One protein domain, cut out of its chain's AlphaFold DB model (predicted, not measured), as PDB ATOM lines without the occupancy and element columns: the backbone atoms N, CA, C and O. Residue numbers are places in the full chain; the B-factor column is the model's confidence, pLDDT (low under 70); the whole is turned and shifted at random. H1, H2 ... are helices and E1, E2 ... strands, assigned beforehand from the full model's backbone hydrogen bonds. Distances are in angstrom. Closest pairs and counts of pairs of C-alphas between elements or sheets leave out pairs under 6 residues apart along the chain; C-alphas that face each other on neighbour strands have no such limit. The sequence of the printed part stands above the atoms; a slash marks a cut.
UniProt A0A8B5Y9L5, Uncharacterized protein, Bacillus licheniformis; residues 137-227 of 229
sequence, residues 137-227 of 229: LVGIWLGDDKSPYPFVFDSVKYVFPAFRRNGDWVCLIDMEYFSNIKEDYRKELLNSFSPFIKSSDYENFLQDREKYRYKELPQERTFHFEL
ATOM      1  N   LEU A 137     162.731 159.630 177.855       78.06
ATOM      2  CA  LEU A 137     163.320 159.586 176.532       78.06
ATOM      3  C   LEU A 137     162.507 160.466 175.599       78.06
ATOM      4  O   LEU A 137     161.288 160.322 175.510       78.06
ATOM      5  N   VAL A 138     163.196 161.319 174.848       80.25
ATOM      6  CA  VAL A 138     162.609 162.080 173.747       80.25
ATOM      7  C   VAL A 138     163.413 161.802 172.485       80.25
ATOM      8  O   VAL A 138     164.643 161.766 172.497       80.25
ATOM      9  N   GLY A 139     162.719 161.620 171.370       87.31
ATOM     10  CA  GLY A 139     163.331 161.535 170.056       87.31
ATOM     11  C   GLY A 139     162.414 162.071 168.970       87.31
ATOM     12  O   GLY A 139     161.236 162.339 169.190       87.31
ATOM     13  N   ILE A 140     162.972 162.253 167.781       91.00
ATOM     14  CA  ILE A 140     162.286 162.804 166.617       91.00
ATOM     15  C   ILE A 140     162.604 161.977 165.371       91.00
ATOM     16  O   ILE A 140     163.734 161.541 165.152       91.00
ATOM     17  N   TRP A 141     161.597 161.746 164.533       90.44
ATOM     18  CA  TRP A 141     161.771 161.157 163.211       90.44
ATOM     19  C   TRP A 141     162.255 162.216 162.220       90.44
ATOM     20  O   TRP A 141     161.497 163.094 161.798       90.44
ATOM     21  N   LEU A 142     163.524 162.101 161.836       88.81
ATOM     22  CA  LEU A 142     164.178 162.935 160.834       88.81
ATOM     23  C   LEU A 142     164.166 162.257 159.458       88.81
ATOM     24  O   LEU A 142     163.809 161.085 159.317       88.81
ATOM     25  N   GLY A 143     164.568 163.006 158.433       86.44
ATOM     26  CA  GLY A 143     164.542 162.555 157.044       86.44
ATOM     27  C   GLY A 143     163.194 162.773 156.352       86.44
ATOM     28  O   GLY A 143     162.239 163.322 156.913       86.44
ATOM     29  N   ASP A 144     163.140 162.366 155.086       82.81
ATOM     30  CA  ASP A 144     161.956 162.490 154.242       82.81
ATOM     31  C   ASP A 144     161.021 161.278 154.382       82.81
ATOM     32  O   ASP A 144     161.370 160.246 154.958       82.81
ATOM     33  N   ASP A 145     159.825 161.368 153.800       78.25
ATOM     34  CA  ASP A 145     158.833 160.284 153.865       78.25
ATOM     35  C   ASP A 145     159.319 158.978 153.203       78.25
ATOM     36  O   ASP A 145     158.753 157.905 153.420       78.25
ATOM     37  N   LYS A 146     160.380 159.040 152.386       79.62
ATOM     38  CA  LYS A 146     160.970 157.871 151.721       79.62
ATOM     39  C   LYS A 146     162.013 157.186 152.596       79.62
ATOM     40  O   LYS A 146     162.175 155.963 152.501       79.62
ATOM     41  N   SER A 147     162.737 157.935 153.417       81.00
ATOM     42  CA  SER A 147     163.836 157.460 154.254       81.00
ATOM     43  C   SER A 147     163.817 158.123 155.633       81.00
ATOM     44  O   SER A 147     164.780 158.808 155.984       81.00
ATOM     45  N   PRO A 148     162.768 157.871 156.436       85.56
ATOM     46  CA  PRO A 148     162.738 158.345 157.805       85.56
ATOM     47  C   PRO A 148     163.765 157.581 158.642       85.56
ATOM     48  O   PRO A 148     163.964 156.371 158.463       85.56
ATOM     49  N   TYR A 149     164.393 158.278 159.576       83.50
ATOM     50  CA  TYR A 149     165.265 157.679 160.576       83.50
ATOM     51  C   TYR A 149     165.032 158.329 161.943       83.50
ATOM     52  O   TYR A 149     164.763 159.527 162.023       83.50
ATOM     53  N   PRO A 150     165.101 157.544 163.026       85.88
ATOM     54  CA  PRO A 150     164.929 158.071 164.367       85.88
ATOM     55  C   PRO A 150     166.213 158.782 164.800       85.88
ATOM     56  O   PRO A 150     167.316 158.263 164.611       85.88
ATOM     57  N   PHE A 151     166.058 159.949 165.406       86.31
ATOM     58  CA  PHE A 151     167.096 160.629 166.162       86.31
ATOM     59  C   PHE A 151     166.648 160.669 167.617       86.31
ATOM     60  O   PHE A 151     165.537 161.115 167.899       86.31
ATOM     61  N   VAL A 152     167.480 160.179 168.528       83.31
ATOM     62  CA  VAL A 152     167.171 160.195 169.958       83.31
ATOM     63  C   VAL A 152     168.106 161.174 170.635       83.31
ATOM     64  O   VAL A 152     169.295 161.196 170.321       83.31
ATOM     65  N   PHE A 153     167.560 162.024 171.499       80.38
ATOM     66  CA  PHE A 153     168.364 163.013 172.199       80.38
ATOM     67  C   PHE A 153     169.052 162.362 173.393       80.38
ATOM     68  O   PHE A 153     168.406 161.713 174.211       80.38
ATOM     69  N   ASP A 154     170.360 162.573 173.498       67.44
ATOM     70  CA  ASP A 154     171.167 161.969 174.560       67.44
ATOM     71  C   ASP A 154     171.065 162.721 175.898       67.44
ATOM     72  O   ASP A 154     171.425 162.176 176.935       67.44
ATOM     73  N   SER A 155     170.573 163.967 175.896       68.50
ATOM     74  CA  SER A 155     170.498 164.812 177.092       68.50
ATOM     75  C   SER A 155     169.085 165.336 177.326       68.50
ATOM     76  O   SER A 155     168.598 166.212 176.606       68.50
ATOM     77  N   VAL A 156     168.453 164.823 178.383       66.88
ATOM     78  CA  VAL A 156     167.122 165.252 178.844       66.88
ATOM     79  C   VAL A 156     167.117 166.671 179.422       66.88
ATOM     80  O   VAL A 156     166.079 167.326 179.404       66.88
ATOM     81  N   LYS A 157     168.282 167.196 179.841       70.62
ATOM     82  CA  LYS A 157     168.454 168.590 180.297       70.62
ATOM     83  C   LYS A 157     168.010 169.589 179.230       70.62
ATOM     84  O   LYS A 157     167.376 170.595 179.532       70.62
ATOM     85  N   TYR A 158     168.341 169.298 177.973       76.69
ATOM     86  CA  TYR A 158     168.045 170.193 176.860       76.69
ATOM     87  C   TYR A 158     166.800 169.796 176.073       76.69
ATOM     88  O   TYR A 158     166.328 170.596 175.272       76.69
ATOM     89  N   VAL A 159     166.264 168.587 176.257       80.06
ATOM     90  CA  VAL A 159     165.059 168.144 175.547       80.06
ATOM     91  C   VAL A 159     164.129 167.399 176.486       80.06
ATOM     92  O   VAL A 159     164.451 166.314 176.959       80.06
ATOM     93  N   PHE A 160     162.943 167.961 176.700       72.81
ATOM     94  CA  PHE A 160     162.011 167.473 177.711       72.81
ATOM     95  C   PHE A 160     160.544 167.618 177.272       72.81
ATOM     96  O   PHE A 160     160.201 168.528 176.505       72.81
ATOM     97  N   PRO A 161     159.646 166.723 177.726       79.81
ATOM     98  CA  PRO A 161     158.205 166.921 177.603       79.81
ATOM     99  C   PRO A 161     157.779 168.123 178.458       79.81
ATOM    100  O   PRO A 161     158.111 168.199 179.634       79.81
ATOM    101  N   ALA A 162     157.058 169.085 177.876       72.44
ATOM    102  CA  ALA A 162     156.695 170.320 178.578       72.44
ATOM    103  C   ALA A 162     155.221 170.358 178.994       72.44
ATOM    104  O   ALA A 162     154.891 170.664 180.136       72.44
ATOM    105  N   PHE A 163     154.312 170.057 178.069       73.75
ATOM    106  CA  PHE A 163     152.874 170.034 178.337       73.75
ATOM    107  C   PHE A 163     152.158 169.113 177.351       73.75
ATOM    108  O   PHE A 163     152.730 168.696 176.347       73.75
ATOM    109  N   ARG A 164     150.886 168.803 177.616       77.75
ATOM    110  CA  ARG A 164     150.060 167.994 176.711       77.75
ATOM    111  C   ARG A 164     149.187 168.870 175.818       77.75
ATOM    112  O   ARG A 164     148.556 169.817 176.286       77.75
ATOM    113  N   ARG A 165     149.101 168.519 174.536       80.12
ATOM    114  CA  ARG A 165     148.202 169.129 173.548       80.12
ATOM    115  C   ARG A 165     147.511 168.000 172.789       80.12
ATOM    116  O   ARG A 165     148.175 167.186 172.161       80.12
ATOM    117  N   ASN A 166     146.179 167.954 172.869       84.19
ATOM    118  CA  ASN A 166     145.334 166.885 172.310       84.19
ATOM    119  C   ASN A 166     145.606 165.479 172.880       84.19
ATOM    120  O   ASN A 166     145.433 164.486 172.184       84.19
ATOM    121  N   GLY A 167     146.000 165.390 174.153       72.00
ATOM    122  CA  GLY A 167     146.281 164.115 174.827       72.00
ATOM    123  C   GLY A 167     147.722 163.630 174.674       72.00
ATOM    124  O   GLY A 167     148.184 162.889 175.539       72.00
ATOM    125  N   ASP A 168     148.445 164.136 173.674       73.31
ATOM    126  CA  ASP A 168     149.849 163.821 173.422       73.31
ATOM    127  C   ASP A 168     150.783 164.869 174.032       73.31
ATOM    128  O   ASP A 168     150.445 166.052 174.138       73.31
ATOM    129  N   TRP A 169     151.984 164.443 174.420       75.94
ATOM    130  CA  TRP A 169     153.022 165.347 174.903       75.94
ATOM    131  C   TRP A 169     153.594 166.219 173.778       75.94
ATOM    132  O   TRP A 169     153.837 165.764 172.661       75.94
ATOM    133  N   VAL A 170     153.825 167.489 174.102       80.19
ATOM    134  CA  VAL A 170     154.617 168.440 173.322       80.19
ATOM    135  C   VAL A 170     155.981 168.537 173.989       80.19
ATOM    136  O   VAL A 170     156.084 168.963 175.143       80.19
ATOM    137  N   CYS A 171     157.026 168.136 173.270       84.81
ATOM    138  CA  CYS A 171     158.399 168.259 173.745       84.81
ATOM    139  C   CYS A 171     159.003 169.591 173.299       84.81
ATOM    140  O   CYS A 171     158.786 170.036 172.167       84.81
ATOM    141  N   LEU A 172     159.781 170.200 174.186       82.62
ATOM    142  CA  LEU A 172     160.585 171.377 173.895       82.62
ATOM    143  C   LEU A 172     162.047 170.971 173.765       82.62
ATOM    144  O   LEU A 172     162.515 170.075 174.464       82.62
ATOM    145  N   ILE A 173     162.756 171.666 172.884       87.31
ATOM    146  CA  ILE A 173     164.214 171.692 172.859       87.31
ATOM    147  C   ILE A 173     164.688 173.066 173.327       87.31
ATOM    148  O   ILE A 173     164.223 174.093 172.829       87.31
ATOM    149  N   ASP A 174     165.605 173.075 174.286       87.31
ATOM    150  CA  ASP A 174     166.436 174.224 174.612       87.31
ATOM    151  C   ASP A 174     167.497 174.375 173.513       87.31
ATOM    152  O   ASP A 174     168.299 173.473 173.255       87.31
ATOM    153  N   MET A 175     167.494 175.519 172.836       89.06
ATOM    154  CA  MET A 175     168.403 175.836 171.739       89.06
ATOM    155  C   MET A 175     169.870 175.893 172.190       89.06
ATOM    156  O   MET A 175     170.769 175.773 171.350       89.06
ATOM    157  N   GLU A 176     170.130 175.988 173.498       88.25
ATOM    158  CA  GLU A 176     171.457 175.819 174.087       88.25
ATOM    159  C   GLU A 176     172.056 174.426 173.825       88.25
ATOM    160  O   GLU A 176     173.279 174.310 173.732       88.25
ATOM    161  N   TYR A 177     171.227 173.410 173.540       85.88
ATOM    162  CA  TYR A 177     171.663 172.097 173.044       85.88
ATOM    163  C   TYR A 177     172.705 172.214 171.928       85.88
ATOM    164  O   TYR A 177     173.739 171.546 171.935       85.88
ATOM    165  N   PHE A 178     172.460 173.111 170.969       89.25
ATOM    166  CA  PHE A 178     173.334 173.290 169.817       89.25
ATOM    167  C   PHE A 178     174.624 174.037 170.171       89.25
ATOM    168  O   PHE A 178     175.631 173.850 169.488       89.25
ATOM    169  N   SER A 179     174.642 174.847 171.232       85.94
ATOM    170  CA  SER A 179     175.824 175.612 171.655       85.94
ATOM    171  C   SER A 179     176.983 174.714 172.086       85.94
ATOM    172  O   SER A 179     178.135 175.041 171.801       85.94
ATOM    173  N   ASN A 180     176.675 173.549 172.661       78.69
ATOM    174  CA  ASN A 180     177.663 172.564 173.112       78.69
ATOM    175  C   ASN A 180     178.229 171.700 171.971       78.69
ATOM    176  O   ASN A 180     179.134 170.892 172.171       78.69
ATOM    177  N   ILE A 181     177.726 171.880 170.747       82.56
ATOM    178  CA  ILE A 181     178.119 171.105 169.571       82.56
ATOM    179  C   ILE A 181     179.131 171.897 168.741       82.56
ATOM    180  O   ILE A 181     178.910 173.074 168.460       82.56
ATOM    181  N   LYS A 182     180.224 171.260 168.298       88.31
ATOM    182  CA  LYS A 182     181.224 171.890 167.409       88.31
ATOM    183  C   LYS A 182     180.569 172.472 166.155       88.31
ATOM    184  O   LYS A 182     179.688 171.842 165.578       88.31
ATOM    185  N   GLU A 183     181.032 173.640 165.713       85.06
ATOM    186  CA  GLU A 183     180.378 174.435 164.662       85.06
ATOM    187  C   GLU A 183     180.106 173.651 163.366       85.06
ATOM    188  O   GLU A 183     178.988 173.694 162.851       85.06
ATOM    189  N   ASP A 184     181.092 172.899 162.872       84.50
ATOM    190  CA  ASP A 184     180.953 172.122 161.634       84.50
ATOM    191  C   ASP A 184     179.856 171.056 161.757       84.50
ATOM    192  O   ASP A 184     178.965 170.966 160.912       84.50
ATOM    193  N   TYR A 185     179.853 170.313 162.866       86.06
ATOM    194  CA  TYR A 185     178.849 169.281 163.124       86.06
ATOM    195  C   TYR A 185     177.469 169.880 163.427       86.06
ATOM    196  O   TYR A 185     176.445 169.343 163.013       86.06
ATOM    197  N   ARG A 186     177.421 171.044 164.083       90.75
ATOM    198  CA  ARG A 186     176.181 171.771 164.382       90.75
ATOM    199  C   ARG A 186     175.431 172.149 163.108       90.75
ATOM    200  O   ARG A 186     174.211 172.016 163.065       90.75
ATOM    201  N   LYS A 187     176.144 172.600 162.069       89.12
ATOM    202  CA  LYS A 187     175.543 172.939 160.767       89.12
ATOM    203  C   LYS A 187     174.929 171.709 160.101       89.12
ATOM    204  O   LYS A 187     173.793 171.772 159.638       89.12
ATOM    205  N   GLU A 188     175.645 170.586 160.083       89.50
ATOM    206  CA  GLU A 188     175.125 169.318 159.551       89.50
ATOM    207  C   GLU A 188     173.908 168.817 160.334       89.50
ATOM    208  O   GLU A 188     172.922 168.356 159.746       89.50
ATOM    209  N   LEU A 189     173.949 168.959 161.659       89.31
ATOM    210  CA  LEU A 189     172.853 168.579 162.533       89.31
ATOM    211  C   LEU A 189     171.618 169.447 162.265       89.31
ATOM    212  O   LEU A 189     170.567 168.910 161.942       89.31
ATOM    213  N   LEU A 190     171.740 170.775 162.273       91.75
ATOM    214  CA  LEU A 190     170.626 171.682 161.962       91.75
ATOM    215  C   LEU A 190     170.040 171.432 160.562       91.75
ATOM    216  O   LEU A 190     168.823 171.461 160.390       91.75
ATOM    217  N   ASN A 191     170.873 171.097 159.574       90.69
ATOM    218  CA  ASN A 191     170.391 170.695 158.250       90.69
ATOM    219  C   ASN A 191     169.550 169.411 158.303       90.69
ATOM    220  O   ASN A 191     168.531 169.321 157.620       90.69
ATOM    221  N   SER A 192     169.946 168.445 159.130       89.06
ATOM    222  CA  SER A 192     169.219 167.183 159.329       89.06
ATOM    223  C   SER A 192     167.884 167.372 160.055       89.06
ATOM    224  O   SER A 192     166.952 166.598 159.844       89.06
ATOM    225  N   PHE A 193     167.787 168.400 160.902       90.62
ATOM    226  CA  PHE A 193     166.569 168.756 161.630       90.62
ATOM    227  C   PHE A 193     165.593 169.608 160.816       90.62
ATOM    228  O   PHE A 193     164.433 169.753 161.207       90.62
ATOM    229  N   SER A 194     166.023 170.166 159.685       88.69
ATOM    230  CA  SER A 194     165.149 170.910 158.785       88.69
ATOM    231  C   SER A 194     164.059 169.990 158.204       88.69
ATOM    232  O   SER A 194     164.363 168.871 157.785       88.69
ATOM    233  N   PRO A 195     162.786 170.427 158.139       90.44
ATOM    234  CA  PRO A 195     162.297 171.790 158.376       90.44
ATOM    235  C   PRO A 195     161.882 172.095 159.825       90.44
ATOM    236  O   PRO A 195     161.382 173.191 160.081       90.44
ATOM    237  N   PHE A 196     162.043 171.145 160.746       91.44
ATOM    238  CA  PHE A 196     161.508 171.195 162.109       91.44
ATOM    239  C   PHE A 196     162.292 172.148 163.015       91.44
ATOM    240  O   PHE A 196     161.693 172.945 163.734       91.44
ATOM    241  N   ILE A 197     163.624 172.121 162.919       92.50
ATOM    242  CA  ILE A 197     164.519 173.131 163.497       92.50
ATOM    243  C   ILE A 197     165.399 173.658 162.372       92.50
ATOM    244  O   ILE A 197     166.107 172.896 161.719       92.50
ATOM    245  N   LYS A 198     165.319 174.960 162.113       92.06
ATOM    246  CA  LYS A 198     166.052 175.634 161.041       92.06
ATOM    247  C   LYS A 198     167.270 176.344 161.609       92.06
ATOM    248  O   LYS A 198     167.250 176.812 162.744       92.06
ATOM    249  N   SER A 199     168.287 176.552 160.778       92.00
ATOM    250  CA  SER A 199     169.444 177.381 161.145       92.00
ATOM    251  C   SER A 199     169.033 178.786 161.598       92.00
ATOM    252  O   SER A 199     169.582 179.295 162.568       92.00
ATOM    253  N   SER A 200     167.985 179.356 160.989       93.31
ATOM    254  CA  SER A 200     167.419 180.645 161.398       93.31
ATOM    255  C   SER A 200     166.883 180.648 162.833       93.31
ATOM    256  O   SER A 200     166.901 181.680 163.488       93.31
ATOM    257  N   ASP A 201     166.393 179.510 163.337       92.69
ATOM    258  CA  ASP A 201     165.936 179.412 164.728       92.69
ATOM    259  C   ASP A 201     167.117 179.534 165.693       92.69
ATOM    260  O   ASP A 201     167.029 180.234 166.698       92.69
ATOM    261  N   TYR A 202     168.244 178.901 165.353       93.94
ATOM    262  CA  TYR A 202     169.468 179.003 166.139       93.94
ATOM    263  C   TYR A 202     170.093 180.403 166.050       93.94
ATOM    264  O   TYR A 202     170.542 180.948 167.052       93.94
ATOM    265  N   GLU A 203     170.069 181.030 164.873       94.12
ATOM    266  CA  GLU A 203     170.517 182.417 164.695       94.12
ATOM    267  C   GLU A 203     169.675 183.403 165.517       94.12
ATOM    268  O   GLU A 203     170.234 184.285 166.167       94.12
ATOM    269  N   ASN A 204     168.349 183.227 165.554       94.25
ATOM    270  CA  ASN A 204     167.461 184.029 166.399       94.25
ATOM    271  C   ASN A 204     167.785 183.845 167.888       94.25
ATOM    272  O   ASN A 204     167.863 184.828 168.621       94.25
ATOM    273  N   PHE A 205     168.041 182.608 168.324       94.69
ATOM    274  CA  PHE A 205     168.510 182.314 169.682       94.69
ATOM    275  C   PHE A 205     169.827 183.013 170.026       94.69
ATOM    276  O   PHE A 205     169.963 183.561 171.118       94.69
ATOM    277  N   LEU A 206     170.784 183.068 169.099       93.25
ATOM    278  CA  LEU A 206     172.032 183.799 169.329       93.25
ATOM    279  C   LEU A 206     171.819 185.314 169.480       93.25
ATOM    280  O   LEU A 206     172.619 185.960 170.156       93.25
ATOM    281  N   GLN A 207     170.771 185.874 168.869       94.19
ATOM    282  CA  GLN A 207     170.429 187.296 168.979       94.19
ATOM    283  C   GLN A 207     169.673 187.628 170.269       94.19
ATOM    284  O   GLN A 207     169.924 188.672 170.867       94.19
ATOM    285  N   ASP A 208     168.757 186.758 170.694       91.94
ATOM    286  CA  ASP A 208     167.956 186.925 171.907       91.94
ATOM    287  C   ASP A 208     167.745 185.563 172.581       91.94
ATOM    288  O   ASP A 208     166.831 184.793 172.253       91.94
ATOM    289  N   ARG A 209     168.648 185.265 173.521       87.50
ATOM    290  CA  ARG A 209     168.701 183.971 174.207       87.50
ATOM    291  C   ARG A 209     167.510 183.732 175.115       87.50
ATOM    292  O   ARG A 209     167.150 182.580 175.293       87.50
ATOM    293  N   GLU A 210     166.913 184.775 175.688       84.56
ATOM    294  CA  GLU A 210     165.761 184.615 176.579       84.56
ATOM    295  C   GLU A 210     164.503 184.307 175.773       84.56
ATOM    296  O   GLU A 210     163.768 183.368 176.079       84.56
ATOM    297  N   LYS A 211     164.275 185.063 174.695       84.38
ATOM    298  CA  LYS A 211     163.055 184.939 173.900       84.38
ATOM    299  C   LYS A 211     162.997 183.660 173.073       84.38
ATOM    300  O   LYS A 211     161.918 183.091 172.914       84.38
ATOM    301  N   TYR A 212     164.126 183.227 172.513       88.81
ATOM    302  CA  TYR A 212     164.184 182.073 171.609       88.81
ATOM    303  C   TYR A 212     164.894 180.870 172.236       88.81
ATOM    304  O   TYR A 212     165.382 180.003 171.512       88.81
ATOM    305  N   ARG A 213     164.944 180.810 173.573       87.19
ATOM    306  CA  ARG A 213     165.548 179.692 174.304       87.19
ATOM    307  C   ARG A 213     164.916 178.360 173.939       87.19
ATOM    308  O   ARG A 213     165.623 177.397 173.688       87.19
ATOM    309  N   TYR A 214     163.589 178.312 173.899       88.00
ATOM    310  CA  TYR A 214     162.848 177.068 173.729       88.00
ATOM    311  C   TYR A 214     162.120 177.029 172.394       88.00
ATOM    312  O   TYR A 214     161.497 178.008 171.976       88.00
ATOM    313  N   LYS A 215     162.147 175.862 171.753       91.06
ATOM    314  CA  LYS A 215     161.393 175.597 170.530       91.06
ATOM    315  C   LYS A 215     160.562 174.328 170.677       91.06
ATOM    316  O   LYS A 215     161.060 173.302 171.130       91.06
ATOM    317  N   GLU A 216     159.294 174.396 170.269       91.56
ATOM    318  CA  GLU A 216     158.422 173.219 170.194       91.56
ATOM    319  C   GLU A 216     158.898 172.267 169.095       91.56
ATOM    320  O   GLU A 216     159.106 172.672 167.946       91.56
ATOM    321  N   LEU A 217     159.037 170.991 169.450       91.31
ATOM    322  CA  LEU A 217     159.208 169.923 168.481       91.31
ATOM    323  C   LEU A 217     157.839 169.517 167.897       91.31
ATOM    324  O   LEU A 217     156.840 169.494 168.621       91.31
ATOM    325  N   PRO A 218     157.775 169.168 166.601       92.31
ATOM    326  CA  PRO A 218     156.539 168.743 165.940       92.31
ATOM    327  C   PRO A 218     155.979 167.448 166.544       92.31
ATOM    328  O   PRO A 218     156.622 166.398 166.494       92.31
ATOM    329  N   GLN A 219     154.753 167.499 167.073       88.00
ATOM    330  CA  GLN A 219     154.122 166.368 167.768       88.00
ATOM    331  C   GLN A 219     154.018 165.113 166.890       88.00
ATOM    332  O   GLN A 219     154.208 164.001 167.363       88.00
ATOM    333  N   GLU A 220     153.766 165.280 165.594       89.19
ATOM    334  CA  GLU A 220     153.591 164.182 164.645       89.19
ATOM    335  C   GLU A 220     154.896 163.471 164.262       89.19
ATOM    336  O   GLU A 220     154.860 162.399 163.651       89.19
ATOM    337  N   ARG A 221     156.055 164.058 164.589       89.81
ATOM    338  CA  ARG A 221     157.376 163.452 164.351       89.81
ATOM    339  C   ARG A 221     158.098 163.101 165.646       89.81
ATOM    340  O   ARG A 221     159.050 162.324 165.589       89.81
ATOM    341  N   THR A 222     157.672 163.641 166.780       89.12
ATOM    342  CA  THR A 222     158.297 163.398 168.080       89.12
ATOM    343  C   THR A 222     157.710 162.163 168.751       89.12
ATOM    344  O   THR A 222     156.500 161.965 168.788       89.12
ATOM    345  N   PHE A 223     158.578 161.329 169.312       87.00
ATOM    346  CA  PHE A 223     158.204 160.239 170.201       87.00
ATOM    347  C   PHE A 223     158.811 160.486 171.578       87.00
ATOM    348  O   PHE A 223     159.955 160.925 171.695       87.00
ATOM    349  N   HIS A 224     158.033 160.202 172.615       81.62
ATOM    350  CA  HIS A 224     158.457 160.316 174.000       81.62
ATOM    351  C   HIS A 224     158.130 159.009 174.724       81.62
ATOM    352  O   HIS A 224     157.136 158.351 174.405       81.62
ATOM    353  N   PHE A 225     158.966 158.639 175.684       78.56
ATOM    354  CA  PHE A 225     158.709 157.548 176.614       78.56
ATOM    355  C   PHE A 225     159.128 158.004 178.001       78.56
ATOM    356  O   PHE A 225     160.221 158.534 178.169       78.56
ATOM    357  N   GLU A 226     158.269 157.794 178.982       70.88
ATOM    358  CA  GLU A 226     158.510 158.160 180.373       70.88
ATOM    359  C   GLU A 226     158.242 156.918 181.224       70.88
ATOM    360  O   GLU A 226     157.234 156.231 181.030       70.88
ATOM    361  N   LEU A 227     159.185 156.577 182.100       64.94
ATOM    362  CA  LEU A 227     158.987 155.565 183.130       64.94
ATOM    363  C   LEU A 227     158.140 156.194 184.236       64.94
ATOM    364  O   LEU A 227     158.632 156.993 185.026       64.94
TER     365      LEU A 227
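This is residues 137 to 227 of the 229 residues of an uncharacterized protein of Bacillus licheniformis (UniProt A0A8B5Y9L5). Two small antiparallel sheets of three strands each make a sandwich, only partly face to face and with their strands crossed: E1 and E6 of the one are over E3 and E4 of the other, while E2 is at the far edge. To one side of this sandwich, the chain between E4 and E5 makes a loose cluster of three helices, the very short H1 with H2 and H3, and H2 and H3 each only graze one of the sheets. The printed part has 91 residues with six named strands and three named helices, in the order E1 E2 E3 E4 H1 H2 H3 E5 E6. The sheets have the orders E2 E1 E6 and E3 E4 E5, and the class is mixed, helices and strands. The whole is compact, with a radius of gyration of the C-alphas of 12.9 A and spans of 34 by 33 by 21 A.

One sheet holds E3, residues 159 to 165, E4, residues 168 to 174, and E5, residues 214 to 216, with E4 as the inner strand. E3 and E4 form a hairpin, antiparallel at 144 degrees, with N 162 and O 170 2.9 A apart, within hydrogen-bond range. E4 and E5 are antiparallel at 148 degrees, with N 173 and O 215 2.9 A apart. The other sheet holds E2, residues 149 to 152, E1, residues 137 to 142, and E6, residues 222 to 226, with E2 and E6 as edge strands. E1 and E2 form a hairpin, antiparallel at 151 degrees, with N 140 and O 151 2.8 A apart. E1 and E6 are antiparallel at 164 degrees, with N 137 and O 225 2.8 A apart. The two sheets form a sandwich, two sheets face to face, with strands at 81 degrees to each other; the parts that face each other are 9.0 A apart, centre to centre. The closest C-alphas of E1 and E3 are those of Val 138 and Phe 160, 6.7 A apart. H2, residues 183 to 193, only grazes the sheet E2 E1 E6 with residues 192 to 193. H3, residues 199 to 207, only grazes the sheet E3 E4 E5 with residues 201 to 205. H2 and H3 only just touch, with 3 pairs of C-alphas within 8 A, the closest being Leu 190 and Ser 199 at 5.9 A; they run opposite ways at a steep tilt of 55 degrees. H1, residues 176 to 179, is close to H2 but not clearly touching, with the C-alphas of Phe 178 and Arg 186 closest, 6.3 A apart. In H2 and H3 every O i to N i+4 pair is within hydrogen-bond range; H1 is too short for such a pair.

E1 begins at C-alpha 137, (163.320, 159.586, 176.532), and is 16.1 A long; E2 is 9.9 A long. E3 measures 17.0 A and E4 19.6 A, each with 7 residues. After H1, 5.0 A long, H2 runs 15.2 A from C-alpha 183 at (180.378, 174.435, 164.662). H3 is 12.7 A long and E5 6.8 A. E6 is 13.4 A long and ends at C-alpha 226, (158.510, 158.160, 180.373).

The two C-alphas farthest apart, those of Gly 167 and Asp 184, are 38.0 A from each other. The printed part has no cut, and no link is long. The chain changes from one sheet to the other at the links E2 to E3 and E5 to E6. The mean pLDDT of the printed part is 84.9; residues 154 to 156 and residue 227 are under 70.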